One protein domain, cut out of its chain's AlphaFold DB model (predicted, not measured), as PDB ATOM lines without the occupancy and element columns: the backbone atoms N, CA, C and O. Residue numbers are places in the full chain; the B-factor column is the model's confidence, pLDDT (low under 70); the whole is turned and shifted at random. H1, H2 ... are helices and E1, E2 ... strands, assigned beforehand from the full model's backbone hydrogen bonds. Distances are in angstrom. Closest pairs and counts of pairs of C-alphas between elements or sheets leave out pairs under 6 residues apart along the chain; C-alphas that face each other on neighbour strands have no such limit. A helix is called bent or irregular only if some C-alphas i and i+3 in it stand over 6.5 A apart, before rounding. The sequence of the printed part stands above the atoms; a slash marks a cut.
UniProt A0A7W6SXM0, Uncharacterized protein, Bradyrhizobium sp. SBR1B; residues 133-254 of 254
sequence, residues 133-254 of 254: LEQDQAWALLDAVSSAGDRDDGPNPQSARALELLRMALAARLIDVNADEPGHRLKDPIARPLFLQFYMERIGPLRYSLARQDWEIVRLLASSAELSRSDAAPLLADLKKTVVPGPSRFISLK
ATOM      1  N   LEU A 133     -44.215  -6.827 -40.100       93.94
ATOM      2  CA  LEU A 133     -44.335  -7.108 -41.524       93.94
ATOM      3  C   LEU A 133     -43.275  -8.129 -41.939       93.94
ATOM      4  O   LEU A 133     -42.132  -8.083 -41.484       93.94
ATOM      5  N   GLU A 134     -43.666  -9.037 -42.827       92.12
ATOM      6  CA  GLU A 134     -42.711  -9.887 -43.538       92.12
ATOM      7  C   GLU A 134     -41.889  -9.048 -44.529       92.12
ATOM      8  O   GLU A 134     -42.288  -7.944 -44.898       92.12
ATOM      9  N   GLN A 135     -40.758  -9.585 -44.981       88.94
ATOM     10  CA  GLN A 135     -39.828  -8.939 -45.918       88.94
ATOM     11  C   GLN A 135     -40.522  -8.409 -47.184       88.94
ATOM     12  O   GLN A 135     -40.605  -7.194 -47.384       88.94
ATOM     13  N   ASP A 136     -41.192  -9.296 -47.924       90.12
ATOM     14  CA  ASP A 136     -41.961  -8.942 -49.124       90.12
ATOM     15  C   ASP A 136     -43.038  -7.874 -48.844       90.12
ATOM     16  O   ASP A 136     -43.321  -7.009 -49.676       90.12
ATOM     17  N   GLN A 137     -43.651  -7.912 -47.655       94.25
ATOM     18  CA  GLN A 137     -44.682  -6.953 -47.247       94.25
ATOM     19  C   GLN A 137     -44.072  -5.585 -46.923       94.25
ATOM     20  O   GLN A 137     -44.638  -4.554 -47.287       94.25
ATOM     21  N   ALA A 138     -42.912  -5.562 -46.267       94.25
ATOM     22  CA  ALA A 138     -42.164  -4.343 -46.008       94.25
ATOM     23  C   ALA A 138     -41.726  -3.691 -47.325       94.25
ATOM     24  O   ALA A 138     -41.928  -2.488 -47.498       94.25
ATOM     25  N   TRP A 139     -41.216  -4.468 -48.285       94.06
ATOM     26  CA  TRP A 139     -40.889  -3.955 -49.615       94.06
ATOM     27  C   TRP A 139     -42.122  -3.421 -50.353       94.06
ATOM     28  O   TRP A 139     -42.086  -2.309 -50.885       94.06
ATOM     29  N   ALA A 140     -43.236  -4.157 -50.335       93.75
ATOM     30  CA  ALA A 140     -44.489  -3.721 -50.952       93.75
ATOM     31  C   ALA A 140     -45.006  -2.399 -50.355       93.75
ATOM     32  O   ALA A 140     -45.457  -1.521 -51.093       93.75
ATOM     33  N   LEU A 141     -44.887  -2.208 -49.036       95.94
ATOM     34  CA  LEU A 141     -45.211  -0.937 -48.392       95.94
ATOM     35  C   LEU A 141     -44.293   0.190 -48.891       95.94
ATOM     36  O   LEU A 141     -44.779   1.276 -49.207       95.94
ATOM     37  N   LEU A 142     -42.981  -0.046 -49.005       95.56
ATOM     38  CA  LEU A 142     -42.047   0.952 -49.539       95.56
ATOM     39  C   LEU A 142     -42.365   1.326 -50.993       95.56
ATOM     40  O   LEU A 142     -42.297   2.506 -51.343       95.56
ATOM     41  N   ASP A 143     -42.748   0.359 -51.827       93.75
ATOM     42  CA  ASP A 143     -43.131   0.609 -53.220       93.75
ATOM     43  C   ASP A 143     -44.449   1.394 -53.327       93.75
ATOM     44  O   ASP A 143     -44.545   2.341 -54.115       93.75
ATOM     45  N   ALA A 144     -45.431   1.094 -52.470       94.12
ATOM     46  CA  ALA A 144     -46.669   1.867 -52.373       94.12
ATOM     47  C   ALA A 144     -46.396   3.323 -51.946       94.12
ATOM     48  O   ALA A 144     -46.948   4.266 -52.520       94.12
ATOM     49  N   VAL A 145     -45.493   3.532 -50.979       95.06
ATOM     50  CA  VAL A 145     -45.116   4.872 -50.498       95.06
ATOM     51  C   VAL A 145     -44.308   5.648 -51.541       95.06
ATOM     52  O   VAL A 145     -44.535   6.850 -51.713       95.06
ATOM     53  N   SER A 146     -43.414   4.978 -52.273       92.88
ATOM     54  CA  SER A 146     -42.671   5.545 -53.412       92.88
ATOM     55  C   SER A 146     -43.628   5.974 -54.528       92.88
ATOM     56  O   SER A 146     -43.573   7.106 -55.016       92.88
ATOM     57  N   SER A 147     -44.596   5.115 -54.859       90.44
ATOM     58  CA  SER A 147     -45.609   5.361 -55.890       90.44
ATOM     59  C   SER A 147     -46.540   6.534 -55.577       90.44
ATOM     60  O   SER A 147     -47.117   7.117 -56.500       90.44
ATOM     61  N   ALA A 148     -46.662   6.906 -54.300       90.44
ATOM     62  CA  ALA A 148     -47.440   8.050 -53.838       90.44
ATOM     63  C   ALA A 148     -46.713   9.401 -53.922       90.44
ATOM     64  O   ALA A 148     -47.304  10.412 -53.546       90.44
ATOM     65  N   GLY A 149     -45.467   9.437 -54.404       84.56
ATOM     66  CA  GLY A 149     -44.668  10.658 -54.493       84.56
ATOM     67  C   GLY A 149     -45.294  11.798 -55.306       84.56
ATOM     68  O   GLY A 149     -46.348  11.662 -55.940       84.56
ATOM     69  N   ASP A 150     -44.615  12.949 -55.271       76.56
ATOM     70  CA  ASP A 150     -45.015  14.159 -55.995       76.56
ATOM     71  C   ASP A 150     -45.170  13.892 -57.500       76.56
ATOM     72  O   ASP A 150     -44.513  13.012 -58.069       76.56
ATOM     73  N   ARG A 151     -46.059  14.651 -58.145       75.44
ATOM     74  CA  ARG A 151     -46.322  14.547 -59.580       75.44
ATOM     75  C   ARG A 151     -45.571  15.613 -60.349       75.44
ATOM     76  O   ARG A 151     -45.091  16.589 -59.779       75.44
ATOM     77  N   ASP A 152     -45.520  15.428 -61.664       70.25
ATOM     78  CA  ASP A 152     -44.903  16.404 -62.551       70.25
ATOM     79  C   ASP A 152     -45.679  17.746 -62.565       70.25
ATOM     80  O   ASP A 152     -45.065  18.796 -62.765       70.25
ATOM     81  N   ASP A 153     -46.984  17.731 -62.262       68.31
ATOM     82  CA  ASP A 153     -47.913  18.872 -62.253       68.31
ATOM     83  C   ASP A 153     -48.160  19.506 -60.868       68.31
ATOM     84  O   ASP A 153     -48.846  20.528 -60.780       68.31
ATOM     85  N   GLY A 154     -47.586  18.965 -59.788       70.69
ATOM     86  CA  GLY A 154     -47.714  19.552 -58.455       70.69
ATOM     87  C   GLY A 154     -47.631  18.562 -57.287       70.69
ATOM     88  O   GLY A 154     -47.346  17.374 -57.470       70.69
ATOM     89  N   PRO A 155     -47.866  19.053 -56.055       71.38
ATOM     90  CA  PRO A 155     -47.829  18.220 -54.858       71.38
ATOM     91  C   PRO A 155     -48.945  17.173 -54.891       71.38
ATOM     92  O   PRO A 155     -50.116  17.499 -55.089       71.38
ATOM     93  N   ASN A 156     -48.589  15.910 -54.647       81.94
ATOM     94  CA  ASN A 156     -49.566  14.833 -54.525       81.94
ATOM     95  C   ASN A 156     -50.112  14.807 -53.084       81.94
ATOM     96  O   ASN A 156     -49.337  14.547 -52.160       81.94
ATOM     97  N   PRO A 157     -51.424  15.008 -52.847       79.62
ATOM     98  CA  PRO A 157     -51.978  15.000 -51.492       79.62
ATOM     99  C   PRO A 157     -51.734  13.678 -50.747       79.62
ATOM    100  O   PRO A 157     -51.696  13.653 -49.518       79.62
ATOM    101  N   GLN A 158     -51.563  12.573 -51.479       86.75
ATOM    102  CA  GLN A 158     -51.326  11.249 -50.903       86.75
ATOM    103  C   GLN A 158     -49.871  11.040 -50.458       86.75
ATOM    104  O   GLN A 158     -49.626  10.194 -49.602       86.75
ATOM    105  N   SER A 159     -48.928  11.837 -50.972       90.19
ATOM    106  CA  SER A 159     -47.490  11.735 -50.682       90.19
ATOM    107  C   SER A 159     -47.191  11.871 -49.188       90.19
ATOM    108  O   SER A 159     -46.554  11.002 -48.585       90.19
ATOM    109  N   ALA A 160     -47.735  12.921 -48.559       90.31
ATOM    110  CA  ALA A 160     -47.548  13.181 -47.134       90.31
ATOM    111  C   ALA A 160     -48.145  12.066 -46.263       90.31
ATOM    112  O   ALA A 160     -47.491  11.599 -45.332       90.31
ATOM    113  N   ARG A 161     -49.351  11.599 -46.615       92.06
ATOM    114  CA  ARG A 161     -50.030  10.501 -45.917       92.06
ATOM    115  C   ARG A 161     -49.251   9.191 -46.028       92.06
ATOM    116  O   ARG A 161     -49.156   8.454 -45.055       92.06
ATOM    117  N   ALA A 162     -48.678   8.897 -47.192       95.06
ATOM    118  CA  ALA A 162     -47.882   7.693 -47.388       95.06
ATOM    119  C   ALA A 162     -46.592   7.715 -46.547       95.06
ATOM    120  O   ALA A 162     -46.266   6.729 -45.890       95.06
ATOM    121  N   LEU A 163     -45.890   8.856 -46.489       95.38
ATOM    122  CA  LEU A 163     -44.724   9.009 -45.609       95.38
ATOM    123  C   LEU A 163     -45.095   8.908 -44.125       95.38
ATOM    124  O   LEU A 163     -44.313   8.390 -43.333       95.38
ATOM    125  N   GLU A 164     -46.264   9.410 -43.732       94.88
ATOM    126  CA  GLU A 164     -46.775   9.269 -42.366       94.88
ATOM    127  C   GLU A 164     -47.023   7.800 -42.001       94.88
ATOM    128  O   GLU A 164     -46.556   7.360 -40.953       94.88
ATOM    129  N   LEU A 165     -47.640   7.020 -42.895       96.00
ATOM    130  CA  LEU A 165     -47.818   5.575 -42.707       96.00
ATOM    131  C   LEU A 165     -46.481   4.850 -42.528       96.00
ATOM    132  O   LEU A 165     -46.338   4.040 -41.613       96.00
ATOM    133  N   LEU A 166     -45.478   5.185 -43.344       97.12
ATOM    134  CA  LEU A 166     -44.136   4.623 -43.189       97.12
ATOM    135  C   LEU A 166     -43.518   4.991 -41.832       97.12
ATOM    136  O   LEU A 166     -42.949   4.131 -41.159       97.12
ATOM    137  N   ARG A 167     -43.649   6.250 -41.391       97.00
ATOM    138  CA  ARG A 167     -43.169   6.679 -40.065       97.00
ATOM    139  C   ARG A 167     -43.850   5.910 -38.940       97.00
ATOM    140  O   ARG A 167     -43.165   5.509 -38.005       97.00
ATOM    141  N   MET A 168     -45.163   5.695 -39.027       96.19
ATOM    142  CA  MET A 168     -45.913   4.915 -38.040       96.19
ATOM    143  C   MET A 168     -45.414   3.468 -37.979       96.19
ATOM    144  O   MET A 168     -45.118   2.976 -36.890       96.19
ATOM    145  N   ALA A 169     -45.248   2.813 -39.132       96.19
ATOM    146  CA  ALA A 169     -44.747   1.441 -39.203       96.19
ATOM    147  C   ALA A 169     -43.325   1.304 -38.627       96.19
ATOM    148  O   ALA A 169     -43.056   0.379 -37.859       96.19
ATOM    149  N   LEU A 170     -42.430   2.248 -38.939       96.38
ATOM    150  CA  LEU A 170     -41.068   2.281 -38.395       96.38
ATOM    151  C   LEU A 170     -41.056   2.545 -36.883       96.38
ATOM    152  O   LEU A 170     -40.366   1.847 -36.143       96.38
ATOM    153  N   ALA A 171     -41.846   3.511 -36.401       95.19
ATOM    154  CA  ALA A 171     -41.929   3.841 -34.978       95.19
ATOM    155  C   ALA A 171     -42.455   2.665 -34.138       95.19
ATOM    156  O   ALA A 171     -41.965   2.421 -33.035       95.19
ATOM    157  N   ALA A 172     -43.407   1.907 -34.683       94.88
ATOM    158  CA  ALA A 172     -43.933   0.693 -34.071       94.88
ATOM    159  C   ALA A 172     -43.034  -0.544 -34.264       94.88
ATOM    160  O   ALA A 172     -43.395  -1.628 -33.811       94.88
ATOM    161  N   ARG A 173     -41.867  -0.398 -34.913       94.69
ATOM    162  CA  ARG A 173     -40.929  -1.491 -35.233       94.69
ATOM    163  C   ARG A 173     -41.583  -2.639 -36.006       94.69
ATOM    164  O   ARG A 173     -41.206  -3.794 -35.842       94.69
ATOM    165  N   LEU A 174     -42.564  -2.321 -36.849       95.31
ATOM    166  CA  LEU A 174     -43.194  -3.308 -37.723       95.31
ATOM    167  C   LEU A 174     -42.305  -3.671 -38.911       95.31
ATOM    168  O   LEU A 174     -42.490  -4.728 -39.494       95.31
ATOM    169  N   ILE A 175     -41.361  -2.805 -39.272       95.50
ATOM    170  CA  ILE A 175     -40.410  -3.030 -40.358       95.50
ATOM    171  C   ILE A 175     -39.031  -3.234 -39.745       95.50
ATOM    172  O   ILE A 175     -38.517  -2.334 -39.074       95.50
ATOM    173  N   ASP A 176     -38.415  -4.382 -40.016       94.06
ATOM    174  CA  ASP A 176     -36.989  -4.568 -39.771       94.06
ATOM    175  C   ASP A 176     -36.197  -4.044 -40.971       94.06
ATOM    176  O   ASP A 176     -36.091  -4.683 -42.014       94.06
ATOM    177  N   VAL A 177     -35.645  -2.840 -40.826       94.06
ATOM    178  CA  VAL A 177     -34.873  -2.194 -41.892       94.06
ATOM    179  C   VAL A 177     -33.551  -2.904 -42.188       94.06
ATOM    180  O   VAL A 177     -32.980  -2.677 -43.255       94.06
ATOM    181  N   ASN A 178     -33.058  -3.731 -41.260       94.06
ATOM    182  CA  ASN A 178     -31.787  -4.442 -41.379       94.06
ATOM    183  C   ASN A 178     -31.956  -5.885 -41.869       94.06
ATOM    184  O   ASN A 178     -30.950  -6.545 -42.126       94.06
ATOM    185  N   ALA A 179     -33.197  -6.357 -42.022       90.88
ATOM    186  CA  ALA A 179     -33.487  -7.673 -42.567       90.88
ATOM    187  C   ALA A 179     -32.991  -7.782 -44.016       90.88
ATOM    188  O   ALA A 179     -33.166  -6.855 -44.811       90.88
ATOM    189  N   ASP A 180     -32.367  -8.915 -44.344       89.75
ATOM    190  CA  ASP A 180     -31.823  -9.164 -45.678       89.75
ATOM    191  C   ASP A 180     -32.950  -9.395 -46.688       89.75
ATOM    192  O   ASP A 180     -33.646 -10.405 -46.640       89.75
ATOM    193  N   GLU A 181     -33.087  -8.466 -47.623       86.25
ATOM    194  CA  GLU A 181     -34.067  -8.466 -48.695       86.25
ATOM    195  C   GLU A 181     -33.412  -8.953 -49.995       86.25
ATOM    196  O   GLU A 181     -32.356  -8.426 -50.378       86.25
ATOM    197  N   PRO A 182     -33.996  -9.930 -50.710       84.12
ATOM    198  CA  PRO A 182     -33.499 -10.320 -52.020       84.12
ATOM    199  C   PRO A 182     -33.633  -9.164 -53.018       84.12
ATOM    200  O   PRO A 182     -34.553  -8.345 -52.970       84.12
ATOM    201  N   GLY A 183     -32.706  -9.099 -53.970       78.94
ATOM    202  CA  GLY A 183     -32.795  -8.095 -55.020       78.94
ATOM    203  C   GLY A 183     -33.984  -8.338 -55.947       78.94
ATOM    204  O   GLY A 183     -34.137  -9.425 -56.502       78.94
ATOM    205  N   HIS A 184     -34.806  -7.308 -56.162       75.69
ATOM    206  CA  HIS A 184     -36.021  -7.407 -56.978       75.69
ATOM    207  C   HIS A 184     -35.735  -7.223 -58.471       75.69
ATOM    208  O   HIS A 184     -36.551  -7.543 -59.340       75.69
ATOM    209  N   ARG A 185     -34.546  -6.715 -58.808       69.19
ATOM    210  CA  ARG A 185     -34.085  -6.596 -60.190       69.19
ATOM    211  C   ARG A 185     -33.452  -7.900 -60.655       69.19
ATOM    212  O   ARG A 185     -32.444  -8.336 -60.112       69.19
ATOM    213  N   LEU A 186     -33.927  -8.409 -61.794       60.75
ATOM    214  CA  LEU A 186     -33.394  -9.598 -62.488       60.75
ATOM    215  C   LEU A 186     -31.863  -9.603 -62.702       60.75
ATOM    216  O   LEU A 186     -31.290 -10.657 -62.952       60.75
ATOM    217  N   LYS A 187     -31.200  -8.438 -62.662       60.06
ATOM    218  CA  LYS A 187     -29.755  -8.284 -62.908       60.06
ATOM    219  C   LYS A 187     -28.895  -8.185 -61.640       60.06
ATOM    220  O   LYS A 187     -27.678  -8.132 -61.775       60.06
ATOM    221  N   ASP A 188     -29.489  -8.145 -60.450       63.06
ATOM    222  CA  ASP A 188     -28.751  -8.071 -59.183       63.06
ATOM    223  C   ASP A 188     -29.545  -8.762 -58.060       63.06
ATOM    224  O   ASP A 188     -30.245  -8.087 -57.307       63.06
ATOM    225  N   PRO A 189     -29.472 -10.103 -57.956       69.69
ATOM    226  CA  PRO A 189     -30.217 -10.875 -56.962       69.69
ATOM    227  C   PRO A 189     -29.551 -10.879 -55.576       69.69
ATOM    228  O   PRO A 189     -29.958 -11.652 -54.711       69.69
ATOM    229  N   ILE A 190     -28.488 -10.093 -55.359       84.19
ATOM    230  CA  ILE A 190     -27.739 -10.120 -54.100       84.19
ATOM    231  C   ILE A 190     -28.644  -9.611 -52.976       84.19
ATOM    232  O   ILE A 190     -29.115  -8.476 -53.032       84.19
ATOM    233  N   ALA A 191     -28.852 -10.452 -51.962       87.25
ATOM    234  CA  ALA A 191     -29.604 -10.073 -50.777       87.25
ATOM    235  C   ALA A 191     -28.829  -9.031 -49.960       87.25
ATOM    236  O   ALA A 191     -27.615  -9.159 -49.763       87.25
ATOM    237  N   ARG A 192     -29.523  -7.980 -49.526       90.81
ATOM    238  CA  ARG A 192     -28.962  -6.867 -48.748       90.81
ATOM    239  C   ARG A 192     -29.984  -6.402 -47.720       90.81
ATOM    240  O   ARG A 192     -31.173  -6.536 -47.986       90.81
ATOM    241  N   PRO A 193     -29.564  -5.748 -46.626       93.69
ATOM    242  CA  PRO A 193     -30.495  -5.089 -45.718       93.69
ATOM    243  C   PRO A 193     -31.514  -4.221 -46.466       93.69
ATOM    244  O   PRO A 193     -31.122  -3.481 -47.375       93.69
ATOM    245  N   LEU A 194     -32.788  -4.271 -46.076       93.25
ATOM    246  CA  LEU A 194     -33.900  -3.576 -46.741       93.25
ATOM    247  C   LEU A 194     -33.581  -2.107 -47.072       93.25
ATOM    248  O   LEU A 194     -33.818  -1.649 -48.194       93.25
ATOM    249  N   PHE A 195     -32.984  -1.368 -46.127       94.38
ATOM    250  CA  PHE A 195     -32.601   0.035 -46.342       94.38
ATOM    251  C   PHE A 195     -31.591   0.208 -47.488       94.38
ATOM    252  O   PHE A 195     -31.665   1.167 -48.264       94.38
ATOM    253  N   LEU A 196     -30.637  -0.718 -47.596       93.69
ATOM    254  CA  LEU A 196     -29.587  -0.694 -48.601       93.69
ATOM    255  C   LEU A 196     -30.121  -1.180 -49.944       93.69
ATOM    256  O   LEU A 196     -29.784  -0.598 -50.974       93.69
ATOM    257  N   GLN A 197     -30.989  -2.192 -49.934       93.50
ATOM    258  CA  GLN A 197     -31.643  -2.687 -51.138       93.50
ATOM    259  C   GLN A 197     -32.497  -1.590 -51.784       93.50
ATOM    260  O   GLN A 197     -32.348  -1.315 -52.977       93.50
ATOM    261  N   PHE A 198     -33.294  -0.862 -50.994       93.81
ATOM    262  CA  PHE A 198     -34.073   0.271 -51.498       93.81
ATOM    263  C   PHE A 198     -33.168   1.371 -52.081       93.81
ATOM    264  O   PHE A 198     -33.422   1.872 -53.179       93.81
ATOM    265  N   TYR A 199     -32.065   1.710 -51.401       93.69
ATOM    266  CA  TYR A 199     -31.084   2.676 -51.908       93.69
ATOM    267  C   TYR A 199     -30.465   2.237 -53.245       93.69
ATOM    268  O   TYR A 199     -30.413   3.039 -54.182       93.69
ATOM    269  N   MET A 200     -30.011   0.985 -53.359       91.44
ATOM    270  CA  MET A 200     -29.358   0.469 -54.569       91.44
ATOM    271  C   MET A 200     -30.309   0.408 -55.764       91.44
ATOM    272  O   MET A 200     -29.883   0.597 -56.903       91.44
ATOM    273  N   GLU A 201     -31.603   0.200 -55.528       90.25
ATOM    274  CA  GLU A 201     -32.588   0.190 -56.601       90.25
ATOM    275  C   GLU A 201     -33.058   1.595 -56.990       90.25
ATOM    276  O   GLU A 201     -33.127   1.908 -58.183       90.25
ATOM    277  N   ARG A 202     -33.365   2.463 -56.023       89.81
ATOM    278  CA  ARG A 202     -34.061   3.735 -56.290       89.81
ATOM    279  C   ARG A 202     -33.136   4.942 -56.399       89.81
ATOM    280  O   ARG A 202     -33.407   5.837 -57.193       89.81
ATOM    281  N   ILE A 203     -32.032   4.969 -55.652       90.50
ATOM    282  CA  ILE A 203     -31.173   6.159 -55.533       90.50
ATOM    283  C   ILE A 203     -29.828   5.971 -56.233       90.50
ATOM    284  O   ILE A 203     -29.439   6.806 -57.051       90.50
ATOM    285  N   GLY A 204     -29.125   4.873 -55.948       87.00
ATOM    286  CA  GLY A 204     -27.789   4.580 -56.478       87.00
ATOM    287  C   GLY A 204     -27.646   4.790 -57.997       87.00
ATOM    288  O   GLY A 204     -26.683   5.440 -58.409       87.00
ATOM    289  N   PRO A 205     -28.602   4.335 -58.833       85.00
ATOM    290  CA  PRO A 205     -28.537   4.498 -60.286       85.00
ATOM    291  C   PRO A 205     -28.877   5.912 -60.792       85.00
ATOM    292  O   PRO A 205     -28.553   6.235 -61.932       85.00
ATOM    293  N   LEU A 206     -29.541   6.752 -59.986       81.81
ATOM    294  CA  LEU A 206     -30.211   7.988 -60.426       81.81
ATOM    295  C   LEU A 206     -29.722   9.251 -59.689       81.81
ATOM    296  O   LEU A 206     -30.448  10.237 -59.586       81.81
ATOM    297  N   ARG A 207     -28.476   9.263 -59.199       70.12
ATOM    298  CA  ARG A 207     -27.926  10.306 -58.296       70.12
ATOM    299  C   ARG A 207     -28.096  11.770 -58.744       70.12
ATOM    300  O   ARG A 207     -28.040  12.667 -57.904       70.12
ATOM    301  N   TYR A 208     -28.288  12.029 -60.038       75.50
ATOM    302  CA  TYR A 208     -28.440  13.381 -60.595       75.50
ATOM    303  C   TYR A 208     -29.897  13.836 -60.769       75.50
ATOM    304  O   TYR A 208     -30.139  15.028 -60.939       75.50
ATOM    305  N   SER A 209     -30.859  12.912 -60.738       85.31
ATOM    306  CA  SER A 209     -32.289  13.197 -60.871       85.31
ATOM    307  C   SER A 209     -33.072  12.118 -60.130       85.31
ATOM    308  O   SER A 209     -33.524  11.132 -60.708       85.31
ATOM    309  N   LEU A 210     -33.169  12.288 -58.814       90.12
ATOM    310  CA  LEU A 210     -33.861  11.355 -57.932       90.12
ATOM    311  C   LEU A 210     -35.215  11.919 -57.514       90.12
ATOM    312  O   LEU A 210     -35.364  13.130 -57.329       90.12
ATOM    313  N   ALA A 211     -36.210  11.048 -57.367       90.88
ATOM    314  CA  ALA A 211     -37.507  11.459 -56.858       90.88
ATOM    315  C   ALA A 211     -37.366  11.914 -55.399       90.88
ATOM    316  O   ALA A 211     -36.752  11.231 -54.575       90.88
ATOM    317  N   ARG A 212     -37.955  13.065 -55.063       91.62
ATOM    318  CA  ARG A 212     -37.928  13.612 -53.700       91.62
ATOM    319  C   ARG A 212     -38.488  12.623 -52.674       91.62
ATOM    320  O   ARG A 212     -37.916  12.480 -51.599       91.62
ATOM    321  N   GLN A 213     -39.574  11.939 -53.031       92.81
ATOM    322  CA  GLN A 213     -40.225  10.935 -52.189       92.81
ATOM    323  C   GLN A 213     -39.278   9.780 -51.843       92.81
ATOM    324  O   GLN A 213     -39.136   9.439 -50.675       92.81
ATOM    325  N   ASP A 214     -38.582   9.228 -52.841       94.44
ATOM    326  CA  ASP A 214     -37.657   8.106 -52.643       94.44
ATOM    327  C   ASP A 214     -36.504   8.488 -51.710       94.44
ATOM    328  O   ASP A 214     -36.068   7.688 -50.883       94.44
ATOM    329  N   TRP A 215     -36.035   9.734 -51.791       94.31
ATOM    330  CA  TRP A 215     -35.023  10.233 -50.866       94.31
ATOM    331  C   TRP A 215     -35.534  10.377 -49.439       94.31
ATOM    332  O   TRP A 215     -34.837  10.000 -48.500       94.31
ATOM    333  N   GLU A 216     -36.749  10.891 -49.253       94.88
ATOM    334  CA  GLU A 216     -37.361  10.969 -47.926       94.88
ATOM    335  C   GLU A 216     -37.589   9.571 -47.332       94.88
ATOM    336  O   GLU A 216     -37.300   9.368 -46.155       94.88
ATOM    337  N   ILE A 217     -37.988   8.580 -48.141       96.12
ATOM    338  CA  ILE A 217     -38.052   7.170 -47.720       96.12
ATOM    339  C   ILE A 217     -36.675   6.691 -47.242       96.12
ATOM    340  O   ILE A 217     -36.561   6.190 -46.127       96.12
ATOM    341  N   VAL A 218     -35.610   6.905 -48.024       95.75
ATOM    342  CA  VAL A 218     -34.243   6.519 -47.627       95.75
ATOM    343  C   VAL A 218     -33.816   7.188 -46.324       95.75
ATOM    344  O   VAL A 218     -33.248   6.524 -45.461       95.75
ATOM    345  N   ARG A 219     -34.108   8.479 -46.139       95.50
ATOM    346  CA  ARG A 219     -33.796   9.191 -44.890       95.50
ATOM    347  C   ARG A 219     -34.541   8.607 -43.693       95.50
ATOM    348  O   ARG A 219     -33.959   8.513 -42.614       95.50
ATOM    349  N   LEU A 220     -35.801   8.207 -43.876       96.44
ATOM    350  CA  LEU A 220     -36.587   7.550 -42.834       96.44
ATOM    351  C   LEU A 220     -36.013   6.176 -42.482       96.44
ATOM    352  O   LEU A 220     -35.797   5.905 -41.304       96.44
ATOM    353  N   LEU A 221     -35.689   5.351 -43.478       96.00
ATOM    354  CA  LEU A 221     -35.082   4.036 -43.255       96.00
ATOM    355  C   LEU A 221     -33.717   4.157 -42.567       96.00
ATOM    356  O   LEU A 221     -33.451   3.464 -41.587       96.00
ATOM    357  N   ALA A 222     -32.886   5.101 -43.015       94.31
ATOM    358  CA  ALA A 222     -31.561   5.349 -42.457       94.31
ATOM    359  C   ALA A 222     -31.585   5.743 -40.970       94.31
ATOM    360  O   ALA A 222     -30.601   5.513 -40.274       94.31
ATOM    361  N   SER A 223     -32.692   6.302 -40.464       92.38
ATOM    362  CA  SER A 223     -32.815   6.680 -39.048       92.38
ATOM    363  C   SER A 223     -32.776   5.489 -38.082       92.38
ATOM    364  O   SER A 223     -32.430   5.666 -36.918       92.38
ATOM    365  N   SER A 224     -33.121   4.291 -38.563       88.62
ATOM    366  CA  SER A 224     -33.177   3.050 -37.773       88.62
ATOM    367  C   SER A 224     -32.219   1.968 -38.296       88.62
ATOM    368  O   SER A 224     -32.257   0.833 -37.827       88.62
ATOM    369  N   ALA A 225     -31.378   2.304 -39.280       92.56
ATOM    370  CA  ALA A 225     -30.508   1.367 -39.983       92.56
ATOM    371  C   ALA A 225     -29.114   1.242 -39.350       92.56
ATOM    372  O   ALA A 225     -28.552   2.203 -38.819       92.56
ATOM    373  N   GLU A 226     -28.500   0.071 -39.501       92.06
ATOM    374  CA  GLU A 226     -27.104  -0.186 -39.138       92.06
ATOM    375  C   GLU A 226     -26.141   0.356 -40.205       92.06
ATOM    376  O   GLU A 226     -25.583  -0.367 -41.031       92.06
ATOM    377  N   LEU A 227     -25.918   1.670 -40.185       90.25
ATOM    378  CA  LEU A 227     -25.084   2.353 -41.181       90.25
ATOM    379  C   LEU A 227     -23.573   2.091 -41.035       90.25
ATOM    380  O   LEU A 227     -22.801   2.505 -41.894       90.25
ATOM    381  N   SER A 228     -23.121   1.426 -39.970       88.88
ATOM    382  CA  SER A 228     -21.700   1.110 -39.741       88.88
ATOM    383  C   SER A 228     -21.149   0.027 -40.677       88.88
ATOM    384  O   SER A 228     -19.935  -0.189 -40.719       88.88
ATOM    385  N   ARG A 229     -22.018  -0.653 -41.431       87.31
ATOM    386  CA  ARG A 229     -21.632  -1.697 -42.380       87.31
ATOM    387  C   ARG A 229     -20.860  -1.110 -43.565       87.31
ATOM    388  O   ARG A 229     -21.141  -0.013 -44.044       87.31
ATOM    389  N   SER A 230     -19.872  -1.858 -44.055       86.81
ATOM    390  CA  SER A 230     -18.985  -1.388 -45.134       86.81
ATOM    391  C   SER A 230     -19.709  -1.133 -46.465       86.81
ATOM    392  O   SER A 230     -19.351  -0.220 -47.206       86.81
ATOM    393  N   ASP A 231     -20.763  -1.896 -46.741       87.56
ATOM    394  CA  ASP A 231     -21.619  -1.794 -47.925       87.56
ATOM    395  C   ASP A 231     -22.558  -0.573 -47.891       87.56
ATOM    396  O   ASP A 231     -22.963  -0.084 -48.947       87.56
ATOM    397  N   ALA A 232     -22.833  -0.013 -46.708       91.06
ATOM    398  CA  ALA A 232     -23.602   1.218 -46.523       91.06
ATOM    399  C   ALA A 232     -22.782   2.503 -46.766       91.06
ATOM    400  O   ALA A 232     -23.345   3.602 -46.769       91.06
ATOM    401  N   ALA A 233     -21.470   2.402 -47.019       91.44
ATOM    402  CA  ALA A 233     -20.601   3.560 -47.247       91.44
ATOM    403  C   ALA A 233     -21.088   4.521 -48.360       91.44
ATOM    404  O   ALA A 233     -21.032   5.737 -48.146       91.44
ATOM    405  N   PRO A 234     -21.609   4.051 -49.515       91.50
ATOM    406  CA  PRO A 234     -22.158   4.937 -50.543       91.50
ATOM    407  C   PRO A 234     -23.390   5.715 -50.065       91.50
ATOM    408  O   PRO A 234     -23.490   6.913 -50.325       91.50
ATOM    409  N   LEU A 235     -24.291   5.059 -49.327       93.12
ATOM    410  CA  LEU A 235     -25.461   5.706 -48.738       93.12
ATOM    411  C   LEU A 235     -25.037   6.759 -47.707       93.12
ATOM    412  O   LEU A 235     -25.524   7.885 -47.745       93.12
ATOM    413  N   LEU A 236     -24.092   6.431 -46.824       93.94
ATOM    414  CA  LEU A 236     -23.543   7.381 -45.853       93.94
ATOM    415  C   LEU A 236     -22.913   8.609 -46.514       93.94
ATOM    416  O   LEU A 236     -23.039   9.719 -45.995       93.94
ATOM    417  N   ALA A 237     -22.218   8.426 -47.638       92.06
ATOM    418  CA  ALA A 237     -21.661   9.534 -48.402       92.06
ATOM    419  C   ALA A 237     -22.770  10.419 -48.989       92.06
ATOM    420  O   ALA A 237     -22.680  11.642 -48.905       92.06
ATOM    421  N   ASP A 238     -23.829   9.816 -49.529       92.69
ATOM    422  CA  ASP A 238     -24.966  10.540 -50.100       92.69
ATOM    423  C   ASP A 238     -25.812  11.254 -49.031       92.69
ATOM    424  O   ASP A 238     -26.252  12.376 -49.261       92.69
ATOM    425  N   LEU A 239     -25.979  10.682 -47.833       92.81
ATOM    426  CA  LEU A 239     -26.682  11.322 -46.707       92.81
ATOM    427  C   LEU A 239     -25.986  12.599 -46.205       92.81
ATOM    428  O   LEU A 239     -26.632  13.441 -45.586       92.81
ATOM    429  N   LYS A 240     -24.682  12.751 -46.467       92.81
ATOM    430  CA  LYS A 240     -23.900  13.954 -46.129       92.81
ATOM    431  C   LYS A 240     -23.978  15.048 -47.196       92.81
ATOM    432  O   LYS A 240     -23.509  16.156 -46.947       92.81
ATOM    433  N   LYS A 241     -24.515  14.743 -48.378       91.44
ATOM    434  CA  LYS A 241     -24.623  15.703 -49.480       91.44
ATOM    435  C   LYS A 241     -25.742  16.702 -49.243       91.44
ATOM    436  O   LYS A 241     -26.718  16.442 -48.538       91.44
ATOM    437  N   THR A 242     -25.617  17.848 -49.895       90.38
ATOM    438  CA  THR A 242     -26.657  18.869 -49.895       90.38
ATOM    439  C   THR A 242     -27.725  18.504 -50.915       90.38
ATOM    440  O   THR A 242     -27.429  18.219 -52.078       90.38
ATOM    441  N   VAL A 243     -28.986  18.543 -50.488       92.12
ATOM    442  CA  VAL A 243     -30.131  18.370 -51.384       92.12
ATOM    443  C   VAL A 243     -30.365  19.668 -52.148       92.12
ATOM    444  O   VAL A 243     -30.646  20.705 -51.551       92.12
ATOM    445  N   VAL A 244     -30.284  19.605 -53.475       91.50
ATOM    446  CA  VAL A 244     -30.581  20.728 -54.365       91.50
ATOM    447  C   VAL A 244     -31.910  20.464 -55.080       91.50
ATOM    448  O   VAL A 244     -32.023  19.437 -55.761       91.50
ATOM    449  N   PRO A 245     -32.907  21.364 -54.956       87.56
ATOM    450  CA  PRO A 245     -34.175  21.248 -55.670       87.56
ATOM    451  C   PRO A 245     -33.969  21.177 -57.185       87.56
ATOM    452  O   PRO A 245     -33.224  21.977 -57.756       87.56
ATOM    453  N   GLY A 246     -34.619  20.209 -57.825       84.44
ATOM    454  CA  GLY A 246     -34.690  20.069 -59.274       84.44
ATOM    455  C   GLY A 246     -36.056  20.501 -59.818       84.44
ATOM    456  O   GLY A 246     -36.881  21.049 -59.085       84.44
ATOM    457  N   PRO A 247     -36.309  20.283 -61.118       81.12
ATOM    458  CA  PRO A 247     -37.615  20.546 -61.702       81.12
ATOM    459  C   PRO A 247     -38.678  19.606 -61.115       81.12
ATOM    460  O   PRO A 247     -38.479  18.391 -61.034       81.12
ATOM    461  N   SER A 248     -39.830  20.185 -60.772       83.19
ATOM    462  CA  SER A 248     -41.014  19.472 -60.290       83.19
ATOM    463  C   SER A 248     -40.729  18.561 -59.078       83.19
ATOM    464  O   SER A 248     -40.356  19.060 -58.017       83.19
ATOM    465  N   ARG A 249     -40.889  17.240 -59.213       86.12
ATOM    466  CA  ARG A 249     -40.730  16.233 -58.146       86.12
ATOM    467  C   ARG A 249     -39.301  15.746 -57.892       86.12
ATOM    468  O   ARG A 249     -39.091  14.905 -57.013       86.12
ATOM    469  N   PHE A 250     -38.327  16.202 -58.675       90.44
ATOM    470  CA  PHE A 250     -36.959  15.686 -58.622       90.44
ATOM    471  C   PHE A 250     -36.032  16.565 -57.784       90.44
ATOM    472  O   PHE A 250     -36.192  17.781 -57.692       90.44
ATOM    473  N   ILE A 251     -35.008  15.942 -57.211       91.62
ATOM    474  CA  ILE A 251     -33.898  16.603 -56.522       91.62
ATOM    475  C   ILE A 251     -32.560  16.040 -57.023       91.62
ATOM    476  O   ILE A 251     -32.505  15.036 -57.738       91.62
ATOM    477  N   SER A 252     -31.468  16.697 -56.645       91.19
ATOM    478  CA  SER A 252     -30.102  16.217 -56.877       91.19
ATOM    479  C   SER A 252     -29.284  16.298 -55.589       91.19
ATOM    480  O   SER A 252     -29.529  17.169 -54.754       91.19
ATOM    481  N   LEU A 253     -28.325  15.384 -55.422       89.69
ATOM    482  CA  LEU A 253     -27.419  15.358 -54.270       89.69
ATOM    483  C   LEU A 253     -26.052  15.910 -54.692       89.69
ATOM    484  O   LEU A 253     -25.411  15.333 -55.574       89.69
ATOM    485  N   LYS A 254     -25.612  17.011 -54.071       86.94
ATOM    486  CA  LYS A 254     -24.316  17.658 -54.338       86.94
ATOM    487  C   LYS A 254     -23.382  17.600 -53.140       86.94
ATOM    488  O   LYS A 254     -23.830  17.938 -52.022       86.94
TER     489      LYS A 254
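AT A GLANCE: This is residues 133 to 254 of the 254 residues of an uncharacterized protein of Bradyrhizobium sp. SBR1B (UniProt A0A7W6SXM0). A small hairpin of two strands, E1 and E2, lies at one end of a helical body with H4 in its middle; the helical hairpin H1 and H2 packs on H4 from one side, H5 lies on the side away from H1 and H2, and H3 packs on H4 between H1 and H5. The printed part has 122 residues with five named helices, then two antiparallel strands, order E1 - E2, and is mostly helix. It is compact, with a radius of gyration of the C-alphas of 13.8 A, and rounded, spanning 36 by 28 by 28 A.

IN THESE COORDINATES: Find C-alpha 243 at (-30.131, 18.370, -51.384), where E1, residues 243 to 245, begins; E2, residues 250 to 253, ends with C-alpha 253 at (-27.419, 15.358, -54.270). H4 is residues 212 to 222, 15.3 A long. H1, residues 135 to 147, starts at (-39.828, -8.939, -45.918) and runs 18.4 A; H2, residues 157 to 171, runs 22.3 A. H3 is residues 194 to 202, and H5 is residues 230 to 239, irregular, with C-alphas 231 and 234 7.2 A apart.

HOW THE PARTS SIT: In the hairpin E1 and E2, look at N 244 and O 252, 2.9 A apart. The closest C-alphas of H4 and E2 are those of Arg 212 and Phe 250, 5.4 A. H4, the hub, forms a bundle, helices side by side, with H1 and H2. H2 touches H4 at 7 degrees, a shallow tilt, the same way, closest at the C-alphas of Arg 167 and Leu 220, 7.2 A. H1 touches H4 with residues 142 to 146 alone, closest at the C-alphas of Ser 146 and Asp 214, 5.7 A. The hairpin H3 and H4 comes closest at the C-alphas of Phe 195 and Leu 221, 5.6 A. H3 and H5 only just touch, with 3 pairs of C-alphas within 8 A, closest at Leu 196 and Ala 232, 6.6 A. H1 and H5 are apart. Every O i to N i+4 pair is within hydrogen-bond range in H1, H3 and H4; H2 has 10 of 11, H5 4 of 6.

THE WHOLE: The two C-alphas farthest apart, Asp 153 and Ser 230, are 39.2 A apart. The printed part has no cut, and the link H2 to H3, 22 residues, is long. Look for pLDDT under 70 at residue 153 and residues 185 to 189.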